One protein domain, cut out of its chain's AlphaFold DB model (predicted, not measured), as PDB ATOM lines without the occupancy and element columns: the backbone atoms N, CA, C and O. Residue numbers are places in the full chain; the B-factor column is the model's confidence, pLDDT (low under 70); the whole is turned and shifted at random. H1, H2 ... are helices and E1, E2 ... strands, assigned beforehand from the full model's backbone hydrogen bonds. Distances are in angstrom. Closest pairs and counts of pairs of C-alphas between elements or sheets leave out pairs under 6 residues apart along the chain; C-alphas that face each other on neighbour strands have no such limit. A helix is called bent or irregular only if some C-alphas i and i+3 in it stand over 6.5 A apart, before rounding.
ATOM      1  N   TRP A 194     317.355 238.847 421.154       64.62
ATOM      2  CA  TRP A 194     316.618 238.010 420.217       64.62
ATOM      3  C   TRP A 194     315.206 238.562 420.045       64.62
ATOM      4  O   TRP A 194     314.433 238.604 421.007       64.62
ATOM      5  N   LYS A 195     314.844 238.958 418.823       70.81
ATOM      6  CA  LYS A 195     313.442 239.206 418.486       70.81
ATOM      7  C   LYS A 195     312.816 237.885 418.048       70.81
ATOM      8  O   LYS A 195     313.414 237.116 417.300       70.81
ATOM      9  N   LYS A 196     311.623 237.602 418.567       71.50
ATOM     10  CA  LYS A 196     310.782 236.508 418.080       71.50
ATOM     11  C   LYS A 196     309.776 237.108 417.119       71.50
ATOM     12  O   LYS A 196     309.017 237.989 417.515       71.50
ATOM     13  N   GLU A 197     309.778 236.625 415.892       75.12
ATOM     14  CA  GLU A 197     308.796 236.998 414.884       75.12
ATOM     15  C   GLU A 197     307.955 235.762 414.564       75.12
ATOM     16  O   GLU A 197     308.487 234.654 414.444       75.12
ATOM     17  N   LEU A 198     306.634 235.930 414.515       69.06
ATOM     18  CA  LEU A 198     305.723 234.845 414.167       69.06
ATOM     19  C   LEU A 198     305.605 234.804 412.640       69.06
ATOM     20  O   LEU A 198     305.101 235.752 412.040       69.06
ATOM     21  N   VAL A 199     306.078 233.727 412.013       71.94
ATOM     22  CA  VAL A 199     305.991 233.534 410.558       71.94
ATOM     23  C   VAL A 199     305.179 232.267 410.307       71.94
ATOM     24  O   VAL A 199     305.655 231.152 410.511       71.94
ATOM     25  N   GLY A 200     303.914 232.430 409.915       81.06
ATOM     26  CA  GLY A 200     302.952 231.323 409.904       81.06
ATOM     27  C   GLY A 200     302.629 230.855 411.330       81.06
ATOM     28  O   GLY A 200     302.241 231.668 412.163       81.06
ATOM     29  N   ASN A 201     302.815 229.558 411.609       83.75
ATOM     30  CA  ASN A 201     302.566 228.950 412.928       83.75
ATOM     31  C   ASN A 201     303.849 228.714 413.749       83.75
ATOM     32  O   ASN A 201     303.785 228.118 414.824       83.75
ATOM     33  N   GLU A 202     305.014 229.145 413.255       79.44
ATOM     34  CA  GLU A 202     306.302 228.938 413.920       79.44
ATOM     35  C   GLU A 202     306.926 230.272 414.352       79.44
ATOM     36  O   GLU A 202     306.841 231.291 413.661       79.44
ATOM     37  N   PHE A 203     307.569 230.264 415.523       75.56
ATOM     38  CA  PHE A 203     308.373 231.387 415.991       75.56
ATOM     39  C   PHE A 203     309.779 231.272 415.426       75.56
ATOM     40  O   PHE A 203     310.499 230.315 415.722       75.56
ATOM     41  N   ILE A 204     310.191 232.284 414.672       76.44
ATOM     42  CA  ILE A 204     311.540 232.372 414.131       76.44
ATOM     43  C   ILE A 204     312.312 233.405 414.945       76.44
ATOM     44  O   ILE A 204     311.826 234.503 415.229       76.44
ATOM     45  N   PHE A 205     313.519 233.028 415.361       73.44
ATOM     46  CA  PHE A 205     314.438 233.935 416.031       73.44
ATOM     47  C   PHE A 205     315.137 234.788 414.975       73.44
ATOM     48  O   PHE A 205     315.936 234.275 414.194       73.44
ATOM     49  N   THR A 206     314.842 236.084 414.958       69.44
ATOM     50  CA  THR A 206     315.543 237.048 414.111       69.44
ATOM     51  C   THR A 206     316.593 237.782 414.941       69.44
ATOM     52  O   THR A 206     316.357 238.214 416.076       69.44
ATOM     53  N   CYS A 207     317.807 237.878 414.397       69.12
ATOM     54  CA  CYS A 207     318.882 238.630 415.029       69.12
ATOM     55  C   CYS A 207     318.731 240.109 414.663       69.12
ATOM     56  O   CYS A 207     318.686 240.464 413.488       69.12
ATOM     57  N   LYS A 208     318.682 240.991 415.666       67.06
ATOM     58  CA  LYS A 208     318.572 242.449 415.470       67.06
ATOM     59  C   LYS A 208     319.818 243.062 414.800       67.06
ATOM     60  O   LYS A 208     319.770 244.199 414.343       67.06
ATOM     61  N   TYR A 209     320.923 242.319 414.719       62.81
ATOM     62  CA  TYR A 209     322.223 242.785 414.225       62.81
ATOM     63  C   TYR A 209     322.421 242.619 412.704       62.81
ATOM     64  O   TYR A 209     323.512 242.284 412.253       62.81
ATOM     65  N   GLY A 210     321.407 242.918 411.884       66.62
ATOM     66  CA  GLY A 210     321.585 242.964 410.420       66.62
ATOM     67  C   GLY A 210     322.655 243.976 409.966       66.62
ATOM     68  O   GLY A 210     323.305 243.797 408.941       66.62
ATOM     69  N   ASN A 211     322.920 245.010 410.774       76.00
ATOM     70  CA  ASN A 211     323.893 246.054 410.439       76.00
ATOM     71  C   ASN A 211     325.349 245.558 410.419       76.00
ATOM     72  O   ASN A 211     326.157 246.094 409.663       76.00
ATOM     73  N   THR A 212     325.710 244.558 411.236       81.31
ATOM     74  CA  THR A 212     327.079 244.011 411.223       81.31
ATOM     75  C   THR A 212     327.358 243.197 409.970       81.31
ATOM     76  O   THR A 212     328.476 243.236 409.471       81.31
ATOM     77  N   GLU A 213     326.351 242.497 409.449       77.12
ATOM     78  CA  GLU A 213     326.465 241.748 408.197       77.12
ATOM     79  C   GLU A 213     326.705 242.710 407.033       77.12
ATOM     80  O   GLU A 213     327.717 242.601 406.351       77.12
ATOM     81  N   LEU A 214     325.877 243.754 406.917       79.44
ATOM     82  CA  LEU A 214     326.033 244.777 405.881       79.44
ATOM     83  C   LEU A 214     327.400 245.483 405.946       79.44
ATOM     84  O   LEU A 214     328.012 245.759 404.913       79.44
ATOM     85  N   PHE A 215     327.912 245.745 407.152       85.31
ATOM     86  CA  PHE A 215     329.250 246.309 407.339       85.31
ATOM     87  C   PHE A 215     330.363 245.362 406.860       85.31
ATOM     88  O   PHE A 215     331.285 245.808 406.176       85.31
ATOM     89  N   LEU A 216     330.278 244.068 407.189       85.94
ATOM     90  CA  LEU A 216     331.254 243.068 406.750       85.94
ATOM     91  C   LEU A 216     331.230 242.888 405.230       85.94
ATOM     92  O   LEU A 216     332.298 242.927 404.619       85.94
ATOM     93  N   THR A 217     330.043 242.798 404.624       83.00
ATOM     94  CA  THR A 217     329.883 242.726 403.163       83.00
ATOM     95  C   THR A 217     330.480 243.959 402.486       83.00
ATOM     96  O   THR A 217     331.226 243.844 401.520       83.00
ATOM     97  N   THR A 218     330.269 245.152 403.053       85.44
ATOM     98  CA  THR A 218     330.860 246.388 402.516       85.44
ATOM     99  C   THR A 218     332.395 246.351 402.550       85.44
ATOM    100  O   THR A 218     333.050 246.779 401.598       85.44
ATOM    101  N   ILE A 219     332.999 245.854 403.637       91.19
ATOM    102  CA  ILE A 219     334.461 245.701 403.723       91.19
ATOM    103  C   ILE A 219     334.958 244.701 402.679       91.19
ATOM    104  O   ILE A 219     335.964 244.965 402.014       91.19
ATOM    105  N   GLU A 220     334.274 243.568 402.542       87.44
ATOM    106  CA  GLU A 220     334.588 242.550 401.544       87.44
ATOM    107  C   GLU A 220     334.577 243.150 400.134       87.44
ATOM    108  O   GLU A 220     335.590 243.077 399.437       87.44
ATOM    109  N   ASP A 221     333.514 243.863 399.761       86.69
ATOM    110  CA  ASP A 221     333.391 244.521 398.460       86.69
ATOM    111  C   ASP A 221     334.537 245.507 398.198       86.69
ATOM    112  O   ASP A 221     335.139 245.503 397.120       86.69
ATOM    113  N   VAL A 222     334.919 246.315 399.193       92.19
ATOM    114  CA  VAL A 222     336.058 247.244 399.078       92.19
ATOM    115  C   VAL A 222     337.368 246.489 398.818       92.19
ATOM    116  O   VAL A 222     338.183 246.917 397.988       92.19
ATOM    117  N   LEU A 223     337.587 245.357 399.493       92.50
ATOM    118  CA  LEU A 223     338.770 244.520 399.288       92.50
ATOM    119  C   LEU A 223     338.782 243.885 397.892       92.50
ATOM    120  O   LEU A 223     339.825 243.904 397.227       92.50
ATOM    121  N   VAL A 224     337.645 243.373 397.417       90.00
ATOM    122  CA  VAL A 224     337.548 242.755 396.087       90.00
ATOM    123  C   VAL A 224     337.705 243.809 394.981       90.00
ATOM    124  O   VAL A 224     338.461 243.598 394.028       90.00
ATOM    125  N   VAL A 225     337.113 244.996 395.130       90.88
ATOM    126  CA  VAL A 225     337.308 246.127 394.204       90.88
ATOM    127  C   VAL A 225     338.782 246.555 394.153       90.88
ATOM    128  O   VAL A 225     339.344 246.743 393.069       90.88
ATOM    129  N   SER A 226     339.458 246.636 395.303       94.69
ATOM    130  CA  SER A 226     340.908 246.889 395.369       94.69
ATOM    131  C   SER A 226     341.717 245.829 394.606       94.69
ATOM    132  O   SER A 226     342.688 246.147 393.904       94.69
ATOM    133  N   LEU A 227     341.292 244.566 394.671       91.75
ATOM    134  CA  LEU A 227     341.910 243.463 393.941       91.75
ATOM    135  C   LEU A 227     341.722 243.597 392.420       91.75
ATOM    136  O   LEU A 227     342.691 243.390 391.685       91.75
ATOM    137  N   ILE A 228     340.558 244.049 391.938       93.19
ATOM    138  CA  ILE A 228     340.338 244.371 390.512       93.19
ATOM    139  C   ILE A 228     341.329 245.435 390.025       93.19
ATOM    140  O   ILE A 228     341.949 245.274 388.969       93.19
ATOM    141  N   PHE A 229     341.546 246.505 390.799       94.38
ATOM    142  CA  PHE A 229     342.514 247.545 390.429       94.38
ATOM    143  C   PHE A 229     343.944 247.003 390.314       94.38
ATOM    144  O   PHE A 229     344.693 247.415 389.419       94.38
ATOM    145  N   LYS A 230     344.334 246.062 391.182       93.00
ATOM    146  CA  LYS A 230     345.634 245.382 391.094       93.00
ATOM    147  C   LYS A 230     345.705 244.457 389.880       93.00
ATOM    148  O   LYS A 230     346.680 244.535 389.133       93.00
ATOM    149  N   LEU A 231     344.671 243.651 389.633       91.00
ATOM    150  CA  LEU A 231     344.585 242.763 388.470       91.00
ATOM    151  C   LEU A 231     344.682 243.538 387.153       91.00
ATOM    152  O   LEU A 231     345.409 243.128 386.251       91.00
ATOM    153  N   ARG A 232     344.061 244.720 387.063       91.00
ATOM    154  CA  ARG A 232     344.158 245.591 385.879       91.00
ATOM    155  C   ARG A 232     345.601 245.964 385.524       91.00
ATOM    156  O   ARG A 232     345.910 246.118 384.345       91.00
ATOM    157  N   LYS A 233     346.499 246.103 386.508       90.31
ATOM    158  CA  LYS A 233     347.925 246.376 386.245       90.31
ATOM    159  C   LYS A 233     348.631 245.178 385.611       90.31
ATOM    160  O   LYS A 233     349.519 245.385 384.793       90.31
ATOM    161  N   ILE A 234     348.217 243.954 385.943       87.75
ATOM    162  CA  ILE A 234     348.815 242.719 385.416       87.75
ATOM    163  C   ILE A 234     348.573 242.597 383.907       87.75
ATOM    164  O   ILE A 234     349.455 242.157 383.177       87.75
ATOM    165  N   PHE A 235     347.436 243.091 383.411       85.19
ATOM    166  CA  PHE A 235     347.133 243.081 381.976       85.19
ATOM    167  C   PHE A 235     348.000 244.010 381.117       85.19
ATOM    168  O   PHE A 235     347.869 244.002 379.898       85.19
ATOM    169  N   LYS A 236     348.887 244.805 381.728       84.31
ATOM    170  CA  LYS A 236     349.861 245.623 380.996       84.31
ATOM    171  C   LYS A 236     351.135 244.861 380.628       84.31
ATOM    172  O   LYS A 236     351.908 245.365 379.819       84.31
ATOM    173  N   PHE A 237     351.387 243.701 381.237       84.12
ATOM    174  CA  PHE A 237     352.567 242.898 380.925       84.12
ATOM    175  C   PHE A 237     352.383 242.146 379.606       84.12
ATOM    176  O   PHE A 237     351.276 241.734 379.264       84.12
ATOM    177  N   SER A 238     353.480 241.954 378.873       76.38
ATOM    178  CA  SER A 238     353.449 241.308 377.557       76.38
ATOM    179  C   SER A 238     353.181 239.806 377.630       76.38
ATOM    180  O   SER A 238     352.558 239.236 376.735       76.38
ATOM    181  N   LEU A 239     353.626 239.171 378.716       82.88
ATOM    182  CA  LEU A 239     353.468 237.748 378.971       82.88
ATOM    183  C   LEU A 239     352.527 237.546 380.155       82.88
ATOM    184  O   LEU A 239     352.878 237.836 381.298       82.88
ATOM    185  N   ILE A 240     351.323 237.045 379.876       87.00
ATOM    186  CA  ILE A 240     350.304 236.808 380.899       87.00
ATOM    187  C   ILE A 240     349.874 235.348 380.838       87.00
ATOM    188  O   ILE A 240     349.555 234.809 379.775       87.00
ATOM    189  N   LEU A 241     349.841 234.708 382.005       88.88
ATOM    190  CA  LEU A 241     349.267 233.378 382.155       88.88
ATOM    191  C   LEU A 241     347.766 233.427 381.855       88.88
ATOM    192  O   LEU A 241     347.044 234.281 382.372       88.88
ATOM    193  N   LYS A 242     347.282 232.501 381.030       88.00
ATOM    194  CA  LYS A 242     345.869 232.393 380.654       88.00
ATOM    195  C   LYS A 242     344.981 232.247 381.894       88.00
ATOM    196  O   LYS A 242     343.884 232.798 381.922       88.00
ATOM    197  N   GLU A 243     345.484 231.605 382.943       88.94
ATOM    198  CA  GLU A 243     344.824 231.472 384.242       88.94
ATOM    199  C   GLU A 243     344.523 232.827 384.891       88.94
ATOM    200  O   GLU A 243     343.479 232.977 385.520       88.94
ATOM    201  N   MET A 244     345.375 233.839 384.702       90.88
ATOM    202  CA  MET A 244     345.134 235.180 385.252       90.88
ATOM    203  C   MET A 244     343.927 235.851 384.594       90.88
ATOM    204  O   MET A 244     343.224 236.626 385.242       90.88
ATOM    205  N   TYR A 245     343.643 235.527 383.328       88.94
ATOM    206  CA  TYR A 245     342.436 235.992 382.644       88.94
ATOM    207  C   TYR A 245     341.179 235.361 383.245       88.94
ATOM    208  O   TYR A 245     340.229 236.073 383.561       88.94
ATOM    209  N   VAL A 246     341.197 234.040 383.446       90.19
ATOM    210  CA  VAL A 246     340.081 233.311 384.068       90.19
ATOM    211  C   VAL A 246     339.846 233.816 385.489       90.19
ATOM    212  O   VAL A 246     338.721 234.168 385.819       90.19
ATOM    213  N   LEU A 247     340.907 233.960 386.288       91.12
ATOM    214  CA  LEU A 247     340.826 234.513 387.641       91.12
ATOM    215  C   LEU A 247     340.215 235.917 387.645       91.12
ATOM    216  O   LEU A 247     339.373 236.225 388.478       91.12
ATOM    217  N   THR A 248     340.613 236.767 386.698       92.56
ATOM    218  CA  THR A 248     340.060 238.120 386.591       92.56
ATOM    219  C   THR A 248     338.576 238.096 386.250       92.56
ATOM    220  O   THR A 248     337.809 238.840 386.854       92.56
ATOM    221  N   LEU A 249     338.154 237.227 385.327       90.88
ATOM    222  CA  LEU A 249     336.739 237.042 385.012       90.88
ATOM    223  C   LEU A 249     335.953 236.563 386.240       90.88
ATOM    224  O   LEU A 249     334.886 237.098 386.517       90.88
ATOM    225  N   THR A 250     336.499 235.615 387.005       90.81
ATOM    226  CA  THR A 250     335.905 235.131 388.259       90.81
ATOM    227  C   THR A 250     335.740 236.258 389.279       90.81
ATOM    228  O   THR A 250     334.673 236.391 389.867       90.81
ATOM    229  N   VAL A 251     336.754 237.109 389.454       92.00
ATOM    230  CA  VAL A 251     336.675 238.264 390.365       92.00
ATOM    231  C   VAL A 251     335.633 239.277 389.892       92.00
ATOM    232  O   VAL A 251     334.882 239.793 390.712       92.00
ATOM    233  N   TYR A 252     335.530 239.539 388.584       91.56
ATOM    234  CA  TYR A 252     334.453 240.382 388.060       91.56
ATOM    235  C   TYR A 252     333.077 239.783 388.360       91.56
ATOM    236  O   TYR A 252     332.212 240.493 388.862       91.56
ATOM    237  N   LEU A 253     332.876 238.487 388.101       89.88
ATOM    238  CA  LEU A 253     331.613 237.812 388.406       89.88
ATOM    239  C   LEU A 253     331.260 237.919 389.894       89.88
ATOM    240  O   LEU A 253     330.113 238.204 390.207       89.88
ATOM    241  N   TRP A 254     332.232 237.775 390.795       88.81
ATOM    242  CA  TRP A 254     332.008 237.951 392.231       88.81
ATOM    243  C   TRP A 254     331.513 239.366 392.559       88.81
ATOM    244  O   TRP A 254     330.448 239.508 393.158       88.81
ATOM    245  N   VAL A 255     332.217 240.404 392.093       90.44
ATOM    246  CA  VAL A 255     331.858 241.812 392.366       90.44
ATOM    247  C   VAL A 255     330.487 242.191 391.821       90.44
ATOM    248  O   VAL A 255     329.825 243.050 392.391       90.44
ATOM    249  N   PHE A 256     330.048 241.584 390.719       90.19
ATOM    250  CA  PHE A 256     328.737 241.895 390.154       90.19
ATOM    251  C   PHE A 256     327.616 241.038 390.735       90.19
ATOM    252  O   PHE A 256     326.534 241.561 390.989       90.19
ATOM    253  N   ILE A 257     327.836 239.737 390.927       91.00
ATOM    254  CA  ILE A 257     326.755 238.829 391.313       91.00
ATOM    255  C   ILE A 257     326.426 238.952 392.802       91.00
ATOM    256  O   ILE A 257     325.245 238.954 393.131       91.00
ATOM    257  N   GLY A 258     327.417 239.107 393.688       87.88
ATOM    258  CA  GLY A 258     327.176 239.223 395.135       87.88
ATOM    259  C   GLY A 258     326.210 240.367 395.480       87.88
ATOM    260  O   GLY A 258     325.086 240.098 395.907       87.88
ATOM    261  N   PRO A 259     326.564 241.626 395.163       88.12
ATOM    262  CA  PRO A 259     325.690 242.775 395.398       88.12
ATOM    263  C   PRO A 259     324.335 242.677 394.688       88.12
ATOM    264  O   PRO A 259     323.333 243.186 395.189       88.12
ATOM    265  N   LEU A 260     324.272 242.020 393.523       90.75
ATOM    266  CA  LEU A 260     323.014 241.803 392.807       90.75
ATOM    267  C   LEU A 260     322.093 240.830 393.557       90.75
ATOM    268  O   LEU A 260     320.891 241.086 393.649       90.75
ATOM    269  N   VAL A 261     322.633 239.734 394.094       93.25
ATOM    270  CA  VAL A 261     321.890 238.775 394.928       93.25
ATOM    271  C   VAL A 261     321.402 239.462 396.200       93.25
ATOM    272  O   VAL A 261     320.227 239.341 396.545       93.25
ATOM    273  N   ASP A 262     322.253 240.257 396.843       88.38
ATOM    274  CA  ASP A 262     321.876 240.992 398.047       88.38
ATOM    275  C   ASP A 262     320.763 242.003 397.764       88.38
ATOM    276  O   ASP A 262     319.730 241.984 398.438       88.38
ATOM    277  N   LEU A 263     320.910 242.817 396.715       89.31
ATOM    278  CA  LEU A 263     319.910 243.803 396.307       89.31
ATOM    279  C   LEU A 263     318.574 243.144 395.940       89.31
ATOM    280  O   LEU A 263     317.518 243.600 396.374       89.31
ATOM    281  N   THR A 264     318.601 242.058 395.163       92.56
ATOM    282  CA  THR A 264     317.377 241.328 394.789       92.56
ATOM    283  C   THR A 264     316.714 240.679 395.998       92.56
ATOM    284  O   THR A 264     315.494 240.767 396.132       92.56
ATOM    285  N   SER A 265     317.489 240.102 396.920       94.19
ATOM    286  CA  SER A 265     316.959 239.528 398.159       94.19
ATOM    287  C   SER A 265     316.297 240.585 399.050       94.19
ATOM    288  O   SER A 265     315.279 240.309 399.685       94.19
ATOM    289  N   GLN A 266     316.852 241.801 399.091       89.19
ATOM    290  CA  GLN A 266     316.311 242.908 399.873       89.19
ATOM    291  C   GLN A 266     315.044 243.475 399.235       89.19
ATOM    292  O   GLN A 266     314.056 243.641 399.937       89.19
ATOM    293  N   LEU A 267     315.037 243.716 397.921       92.88
ATOM    294  CA  LEU A 267     313.895 244.331 397.237       92.88
ATOM    295  C   LEU A 267     312.713 243.373 397.041       92.88
ATOM    296  O   LEU A 267     311.563 243.793 397.140       92.88
ATOM    297  N   ALA A 268     312.969 242.100 396.724       96.38
ATOM    298  CA  ALA A 268     311.910 241.160 396.350       96.38
ATOM    299  C   ALA A 268     311.384 240.325 397.527       96.38
ATOM    300  O   ALA A 268     310.236 239.884 397.493       96.38
ATOM    301  N   LEU A 269     312.211 240.075 398.551       94.00
ATOM    302  CA  LEU A 269     311.923 239.098 399.611       94.00
ATOM    303  C   LEU A 269     311.909 239.711 401.020       94.00
ATOM    304  O   LEU A 269     312.013 238.976 402.001       94.00
ATOM    305  N   GLU A 270     311.749 241.035 401.141       88.44
ATOM    306  CA  GLU A 270     311.717 241.740 402.433       88.44
ATOM    307  C   GLU A 270     310.687 241.140 403.401       88.44
ATOM    308  O   GLU A 270     310.998 240.870 404.559       88.44
ATOM    309  N   ASN A 271     309.489 240.834 402.897       88.88
ATOM    310  CA  ASN A 271     308.377 240.315 403.699       88.88
ATOM    311  C   ASN A 271     308.443 238.798 403.960       88.88
ATOM    312  O   ASN A 271     307.580 238.255 404.647       88.88
ATOM    313  N   PHE A 272     309.433 238.092 403.403       89.50
ATOM    314  CA  PHE A 272     309.517 236.630 403.453       89.50
ATOM    315  C   PHE A 272     310.895 236.171 403.949       89.50
ATOM    316  O   PHE A 272     311.695 235.653 403.165       89.50
ATOM    317  N   PRO A 273     311.191 236.298 405.256       83.88
ATOM    318  CA  PRO A 273     312.539 236.093 405.794       83.88
ATOM    319  C   PRO A 273     313.073 234.673 405.560       83.88
ATOM    320  O   PRO A 273     314.242 234.492 405.231       83.88
ATOM    321  N   VAL A 274     312.209 233.658 405.657       86.38
ATOM    322  CA  VAL A 274     312.587 232.260 405.395       86.38
ATOM    323  C   VAL A 274     312.969 232.061 403.930       86.38
ATOM    324  O   VAL A 274     314.019 231.496 403.632       86.38
ATOM    325  N   ILE A 275     312.141 232.564 403.009       90.94
ATOM    326  CA  ILE A 275     312.381 232.456 401.566       90.94
ATOM    327  C   ILE A 275     313.654 233.217 401.192       90.94
ATOM    328  O   ILE A 275     314.456 232.707 400.414       90.94
ATOM    329  N   LYS A 276     313.879 234.387 401.797       90.56
ATOM    330  CA  LYS A 276     315.096 235.181 401.629       90.56
ATOM    331  C   LYS A 276     316.353 234.383 401.975       90.56
ATOM    332  O   LYS A 276     317.268 234.333 401.160       90.56
ATOM    333  N   ILE A 277     316.382 233.705 403.127       88.00
ATOM    334  CA  ILE A 277     317.528 232.873 403.537       88.00
ATOM    335  C   ILE A 277     317.789 231.756 402.518       88.00
ATOM    336  O   ILE A 277     318.932 231.548 402.106       88.00
ATOM    337  N   TYR A 278     316.746 231.042 402.081       93.69
ATOM    338  CA  TYR A 278     316.903 229.989 401.073       93.69
ATOM    339  C   TYR A 278     317.385 230.538 399.730       93.69
ATOM    340  O   TYR A 278     318.283 229.952 399.129       93.69
ATOM    341  N   PHE A 279     316.832 231.664 399.283       95.81
ATOM    342  CA  PHE A 279     317.244 232.333 398.054       95.81
ATOM    343  C   PHE A 279     318.724 232.717 398.097       95.81
ATOM    344  O   PHE A 279     319.465 232.332 397.193       95.81
ATOM    345  N   CYS A 280     319.175 233.389 399.163       91.44
ATOM    346  CA  CYS A 280     320.577 233.773 399.320       91.44
ATOM    347  C   CYS A 280     321.498 232.545 399.312       91.44
ATOM    348  O   CYS A 280     322.482 232.528 398.578       91.44
ATOM    349  N   ASN A 281     321.153 231.485 400.050       92.69
ATOM    350  CA  ASN A 281     321.957 230.260 400.091       92.69
ATOM    351  C   ASN A 281     322.041 229.561 398.727       92.69
ATOM    352  O   ASN A 281     323.124 229.154 398.310       92.69
ATOM    353  N   ILE A 282     320.919 229.424 398.017       96.19
ATOM    354  CA  ILE A 282     320.888 228.797 396.688       96.19
ATOM    355  C   ILE A 282     321.690 229.634 395.689       96.19
ATOM    356  O   ILE A 282     322.510 229.086 394.953       96.19
ATOM    357  N   ALA A 283     321.487 230.951 395.678       94.94
ATOM    358  CA  ALA A 283     322.220 231.856 394.804       94.94
ATOM    359  C   ALA A 283     323.728 231.780 395.071       94.94
ATOM    360  O   ALA A 283     324.508 231.644 394.130       94.94
ATOM    361  N   LEU A 284     324.137 231.770 396.341       90.50
ATOM    362  CA  LEU A 284     325.529 231.634 396.756       90.50
ATOM    363  C   LEU A 284     326.144 230.309 396.272       90.50
ATOM    364  O   LEU A 284     327.227 230.317 395.690       90.50
ATOM    365  N   ILE A 285     325.440 229.184 396.443       95.00
ATOM    366  CA  ILE A 285     325.878 227.869 395.940       95.00
ATOM    367  C   ILE A 285     326.082 227.920 394.424       95.00
ATOM    368  O   ILE A 285     327.144 227.538 393.937       95.00
ATOM    369  N   ILE A 286     325.104 228.441 393.677       93.94
ATOM    370  CA  ILE A 286     325.199 228.568 392.216       93.94
ATOM    371  C   ILE A 286     326.406 229.430 391.825       93.94
ATOM    372  O   ILE A 286     327.147 229.069 390.911       93.94
ATOM    373  N   CYS A 287     326.643 230.540 392.524       91.94
ATOM    374  CA  CYS A 287     327.792 231.407 392.268       91.94
ATOM    375  C   CYS A 287     329.112 230.668 392.472       91.94
ATOM    376  O   CYS A 287     329.967 230.686 391.585       91.94
ATOM    377  N   TYR A 288     329.278 229.991 393.608       90.88
ATOM    378  CA  TYR A 288     330.501 229.249 393.905       90.88
ATOM    379  C   TYR A 288     330.744 228.108 392.916       90.88
ATOM    380  O   TYR A 288     331.876 227.944 392.462       90.88
ATOM    381  N   GLU A 289     329.700 227.387 392.511       94.50
ATOM    382  CA  GLU A 289     329.799 226.351 391.478       94.50
ATOM    383  C   GLU A 289     330.212 226.940 390.122       94.50
ATOM    384  O   GLU A 289     331.124 226.430 389.472       94.50
ATOM    385  N   LEU A 290     329.628 228.069 389.707       90.56
ATOM    386  CA  LEU A 290     330.021 228.752 388.470       90.56
ATOM    387  C   LEU A 290     331.479 229.225 388.510       90.56
ATOM    388  O   LEU A 290     332.197 229.088 387.513       90.56
ATOM    389  N   MET A 291     331.939 229.754 389.647       89.75
ATOM    390  CA  MET A 291     333.338 230.142 389.832       89.75
ATOM    391  C   MET A 291     334.271 228.930 389.776       89.75
ATOM    392  O   MET A 291     335.292 228.973 389.084       89.75
ATOM    393  N   PHE A 292     333.909 227.844 390.462       90.62
ATOM    394  CA  PHE A 292     334.662 226.596 390.479       90.62
ATOM    395  C   PHE A 292     334.782 226.012 389.070       90.62
ATOM    396  O   PHE A 292     335.892 225.796 388.578       90.62
ATOM    397  N   ILE A 293     333.656 225.842 388.373       91.12
ATOM    398  CA  ILE A 293     333.626 225.339 387.000       91.12
ATOM    399  C   ILE A 293     334.478 226.237 386.102       91.12
ATOM    400  O   ILE A 293     335.366 225.732 385.421       91.12
ATOM    401  N   SER A 294     334.295 227.560 386.147       87.75
ATOM    402  CA  SER A 294     335.068 228.496 385.317       87.75
ATOM    403  C   SER A 294     336.578 228.365 385.533       87.75
ATOM    404  O   SER A 294     337.344 228.395 384.571       87.75
ATOM    405  N   PHE A 295     337.014 228.169 386.780       87.62
ATOM    406  CA  PHE A 295     338.428 228.032 387.122       87.62
ATOM    407  C   PHE A 295     339.033 226.680 386.712       87.62
ATOM    408  O   PHE A 295     340.201 226.614 386.317       87.62
ATOM    409  N   TYR A 296     338.265 225.591 386.803       90.44
ATOM    410  CA  TYR A 296     338.765 224.238 386.548       90.44
ATOM    411  C   TYR A 296     338.511 223.722 385.130       90.44
ATOM    412  O   TYR A 296     339.242 222.834 384.685       90.44
ATOM    413  N   LEU A 297     337.544 224.271 384.392       89.38
ATOM    414  CA  LEU A 297     337.155 223.776 383.068       89.38
ATOM    415  C   LEU A 297     338.338 223.736 382.092       89.38
ATOM    416  O   LEU A 297     338.528 222.743 381.391       89.38
ATOM    417  N   ASP A 298     339.187 224.768 382.093       84.81
ATOM    418  CA  ASP A 298     340.366 224.819 381.218       84.81
ATOM    419  C   ASP A 298     341.399 223.737 381.578       84.81
ATOM    420  O   ASP A 298     342.025 223.137 380.702       84.81
ATOM    421  N   LYS A 299     341.530 223.415 382.871       85.69
ATOM    422  CA  LYS A 299     342.433 222.364 383.361       85.69
ATOM    423  C   LYS A 299     341.914 220.982 382.987       85.69
ATOM    424  O   LYS A 299     342.677 220.172 382.466       85.69
ATOM    425  N   PHE A 300     340.621 220.732 383.193       88.31
ATOM    426  CA  PHE A 300     339.977 219.492 382.761       88.31
ATOM    427  C   PHE A 300     340.092 219.305 381.249       88.31
ATOM    428  O   PHE A 300     340.480 218.232 380.796       88.31
ATOM    429  N   TYR A 301     339.862 220.359 380.467       89.38
ATOM    430  CA  TYR A 301     340.045 220.325 379.019       89.38
ATOM    431  C   TYR A 301     341.491 219.977 378.620       89.38
ATOM    432  O   TYR A 301     341.720 219.127 377.752       89.38
ATOM    433  N   CYS A 302     342.489 220.582 379.271       86.00
ATOM    434  CA  CYS A 302     343.900 220.281 379.014       86.00
ATOM    435  C   CYS A 302     344.273 218.834 379.381       86.00
ATOM    436  O   CYS A 302     345.031 218.197 378.643       86.00
ATOM    437  N   LEU A 303     343.715 218.308 380.479       85.69
ATOM    438  CA  LEU A 303     343.892 216.919 380.912       85.69
ATOM    439  C   LEU A 303     343.270 215.933 379.917       85.69
ATOM    440  O   LEU A 303     343.954 215.025 379.449       85.69
ATOM    441  N   ILE A 304     342.004 216.141 379.541       92.12
ATOM    442  CA  ILE A 304     341.263 215.262 378.621       92.12
ATOM    443  C   ILE A 304     341.934 215.226 377.246       92.12
ATOM    444  O   ILE A 304     342.118 214.158 376.665       92.12
ATOM    445  N   THR A 305     342.360 216.381 376.733       92.38
ATOM    446  CA  THR A 305     342.995 216.461 375.409       92.38
ATOM    447  C   THR A 305     344.463 216.023 375.396       92.38
ATOM    448  O   THR A 305     345.108 216.124 374.354       92.38
ATOM    449  N   LYS A 306     345.016 215.560 376.534       90.44
ATOM    450  CA  LYS A 306     346.430 215.165 376.712       90.44
ATOM    451  C   LYS A 306     347.435 216.219 376.227       90.44
ATOM    452  O   LYS A 306     348.581 215.919 375.911       90.44
ATOM    453  N   ASN A 307     347.021 217.484 376.208       86.50
ATOM    454  CA  ASN A 307     347.828 218.608 375.738       86.50
ATOM    455  C   ASN A 307     348.626 219.281 376.862       86.50
ATOM    456  O   ASN A 307     349.184 220.360 376.654       86.50
ATOM    457  N   GLY A 308     348.695 218.637 378.032       80.62
ATOM    458  CA  GLY A 308     349.318 219.157 379.246       80.62
ATOM    459  C   GLY A 308     350.741 219.687 379.044       80.62
ATOM    460  O   GLY A 308     351.100 220.714 379.613       80.62
ATOM    461  N   ASN A 309     351.513 219.037 378.169       84.19
ATOM    462  CA  ASN A 309     352.929 219.340 377.947       84.19
ATOM    463  C   ASN A 309     353.177 220.591 377.089       84.19
ATOM    464  O   ASN A 309     354.301 221.096 377.055       84.19
ATOM    465  N   ASN A 310     352.165 221.111 376.387       85.00
ATOM    466  CA  ASN A 310     352.355 222.270 375.523       85.00
ATOM    467  C   ASN A 310     352.259 223.583 376.321       85.00
ATOM    468  O   ASN A 310     351.192 224.188 376.432       85.00
ATOM    469  N   ARG A 311     353.409 224.043 376.832       84.38
ATOM    470  CA  ARG A 311     353.549 225.266 377.646       84.38
ATOM    471  C   ARG A 311     353.000 226.525 376.974       84.38
ATOM    472  O   ARG A 311     352.505 227.414 377.660       84.38
ATOM    473  N   SER A 312     353.029 226.595 375.642       84.25
ATOM    474  CA  SER A 312     352.555 227.773 374.913       84.25
ATOM    475  C   SER A 312     351.033 227.942 374.956       84.25
ATOM    476  O   SER A 312     350.540 229.007 374.605       84.25
ATOM    477  N   LYS A 313     350.268 226.921 375.375       85.50
ATOM    478  CA  LYS A 313     348.806 227.021 375.534       85.50
ATOM    479  C   LYS A 313     348.385 227.768 376.805       85.50
ATOM    480  O   LYS A 313     347.270 228.286 376.849       85.50
ATOM    481  N   TYR A 314     349.268 227.843 377.800       84.94
ATOM    482  CA  TYR A 314     349.005 228.492 379.089       84.94
ATOM    483  C   TYR A 314     349.433 229.958 379.119       84.94
ATOM    484  O   TYR A 314     349.160 230.663 380.082       84.94
ATOM    485  N   VAL A 315     350.099 230.443 378.072       86.44
ATOM    486  CA  VAL A 315     350.617 231.808 378.002       86.44
ATOM    487  C   VAL A 315     349.947 232.537 376.847       86.44
ATOM    488  O   VAL A 315     349.919 232.040 375.723       86.44
ATOM    489  N   LYS A 316     349.411 233.727 377.116       82.00
ATOM    490  CA  LYS A 316     348.974 234.663 376.081       82.00
ATOM    491  C   LYS A 316     349.993 235.787 375.965       82.00
ATOM    492  O   LYS A 316     350.344 236.411 376.966       82.00
ATOM    493  N   PHE A 317     350.412 236.057 374.733       78.69
ATOM    494  CA  PHE A 317     351.173 237.251 374.403       78.69
ATOM    495  C   PHE A 317     350.215 238.374 374.035       78.69
ATOM    496  O   PHE A 317     349.447 238.256 373.078       78.69
ATOM    497  N   PHE A 318     350.271 239.457 374.796       67.88
ATOM    498  CA  PHE A 318     349.635 240.719 374.453       67.88
ATOM    499  C   PHE A 318     350.783 241.680 374.111       67.88
ATOM    500  O   PHE A 318     351.570 242.003 374.986       67.88
ATOM    501  N   ASN A 319     350.910 242.115 372.854       58.16
ATOM    502  CA  ASN A 319     351.817 243.203 372.416       58.16
ATOM    503  C   ASN A 319     353.277 242.877 372.031       58.16
ATOM    504  O   ASN A 319     354.175 243.646 372.359       58.16
ATOM    505  N   ASN A 320     353.543 241.828 371.244       55.94
ATOM    506  CA  ASN A 320     354.869 241.695 370.601       55.94
ATOM    507  C   ASN A 320     354.931 242.238 369.163       55.94
ATOM    508  O   ASN A 320     356.009 242.269 368.572       55.94
ATOM    509  N   GLN A 321     353.822 242.706 368.582       57.91
ATOM    510  CA  GLN A 321     353.891 243.369 367.281       57.91
ATOM    511  C   GLN A 321     354.187 244.852 367.477       57.91
ATOM    512  O   GLN A 321     353.441 245.567 368.145       57.91
ATOM    513  N   LYS A 322     355.297 245.301 366.880       63.38
ATOM    514  CA  LYS A 322     355.556 246.720 366.667       63.38
ATOM    515  C   LYS A 322     354.361 247.252 365.885       63.38
ATOM    516  O   LYS A 322     354.162 246.889 364.732       63.38
ATOM    517  N   CYS A 323     353.547 248.055 366.543       69.38
ATOM    518  CA  CYS A 323     352.436 248.759 365.934       69.38
ATOM    519  C   CYS A 323     352.974 249.528 364.726       69.38
ATOM    520  O   CYS A 323     353.811 250.406 364.916       69.38
ATOM    521  N   GLU A 324     352.572 249.163 363.506       75.81
ATOM    522  CA  GLU A 324     353.157 249.733 362.282       75.81
ATOM    523  C   GLU A 324     352.948 251.250 362.222       75.81
ATOM    524  O   GLU A 324     353.877 251.987 361.907       75.81
ATOM    525  N   GLU A 325     351.772 251.712 362.654       80.94
ATOM    526  CA  GLU A 325     351.419 253.134 362.725       80.94
ATOM    527  C   GLU A 325     352.335 253.934 363.661       80.94
ATOM    528  O   GLU A 325     352.785 255.022 363.316       80.94
ATOM    529  N   HIS A 326     352.639 253.399 364.848       80.31
ATOM    530  CA  HIS A 326     353.368 254.132 365.895       80.31
ATOM    531  C   HIS A 326     354.814 253.674 366.067       80.31
ATOM    532  O   HIS A 326     355.525 254.165 366.943       80.31
ATOM    533  N   SER A 327     355.246 252.684 365.285       78.94
ATOM    534  CA  SER A 327     356.541 252.026 365.420       78.94
ATOM    535  C   SER A 327     356.894 251.631 366.865       78.94
ATOM    536  O   SER A 327     358.061 251.619 367.251       78.94
ATOM    537  N   SER A 328     355.889 251.286 367.670       69.06
ATOM    538  CA  SER A 328     356.033 251.043 369.106       69.06
ATOM    539  C   SER A 328     355.466 249.683 369.493       69.06
ATOM    540  O   SER A 328     354.391 249.298 369.043       69.06
ATOM    541  N   TYR A 329     356.175 248.966 370.363       60.41
ATOM    542  CA  TYR A 329     355.734 247.690 370.940       60.41
ATOM    543  C   TYR A 329     354.730 247.871 372.087       60.41
ATOM    544  O   TYR A 329     354.161 246.905 372.577       60.41
ATOM    545  N   THR A 330     354.502 249.109 372.534       58.00
ATOM    546  CA  THR A 330     353.592 249.428 373.647       58.00
ATOM    547  C   THR A 330     352.387 250.255 373.205       58.00
ATOM    548  O   THR A 330     351.627 250.734 374.046       58.00
TER     549      THR A 330
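What this domain is: This is residues 194 to 330 of the 379 residues of an uncharacterized protein of Piromyces sp. (strain E2) (UniProt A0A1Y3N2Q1). Three long helices run side by side along the longest axis in alternating directions, H2 in the middle between H1 and H3, which stay apart from each other. A small strand hairpin, E1 and E2, lies at one end of this layer; at the other end lie the short strand pair E3 and E4 and an unnamed tail, residues 318 to 330. The printed part has 137 residues with three named helices and four named strands, in the order E1, E2, H1, E3, H2, H3, E4; it is mostly helix, and both two-stranded sheets are antiparallel. The whole is extended, with a radius of gyration of the C-alphas of 22.0 A and spans of 72 by 38 by 21 A, only just elongated.

How they stand to each other: E1, residues 194 to 199, and E2, residues 202 to 207, form an antiparallel hairpin at 142 degrees; N 197 and O 204 are 3.0 A apart, within hydrogen-bond range. After a tight link comes H1, residues 210 to 234. H2, residues 242 to 268, touches H1 at a shallow tilt of 26 degrees, opposite ways; the closest C-alphas are those of Leu 231 and Thr 248, 6.8 A apart. H1 touches H2 with residues 221 to 231 alone, and H2 touches H1 with residues 248 to 255 alone. H3, residues 273 to 304, forms a helical hairpin with H2: they touch at a shallow tilt of 13 degrees, opposite ways, closest at the C-alphas of Thr 250 and Met 291, 5.8 A. H1 and H3 are apart. E3, residues 239 to 241, and E4, residues 315 to 317, are antiparallel at 147 degrees, with N 316 and O 240 2.9 A apart. The O i to N i+4 pairs within hydrogen-bond range are 19 of 21 in H1, 22 of 23 in H2 and 26 of 28 in H3.

Where its parts are: E1 begins at C-alpha 194, (316.618, 238.010, 420.217), and spans 15.0 A; E2 spans 15.9 A. H1 measures 37.0 A and H2 38.4 A. H3 begins at C-alpha 273, (312.539, 236.093, 405.794), and measures 44.7 A; it has a kink of 41 degrees near residue 298 and is only just irregular, with C-alphas 295 and 298 7.0 A apart. E4 ends at C-alpha 317, (351.173, 237.251, 374.403).

The domain as a whole: The two C-alphas farthest apart are those of Asn 201 and Ser 327, 75.5 A. The printed part has no cut and no long link. The mean pLDDT of the printed part is 84.7; residues under 70 are 194, 198, 206 to 210, 318 to 323 and 328 to 330.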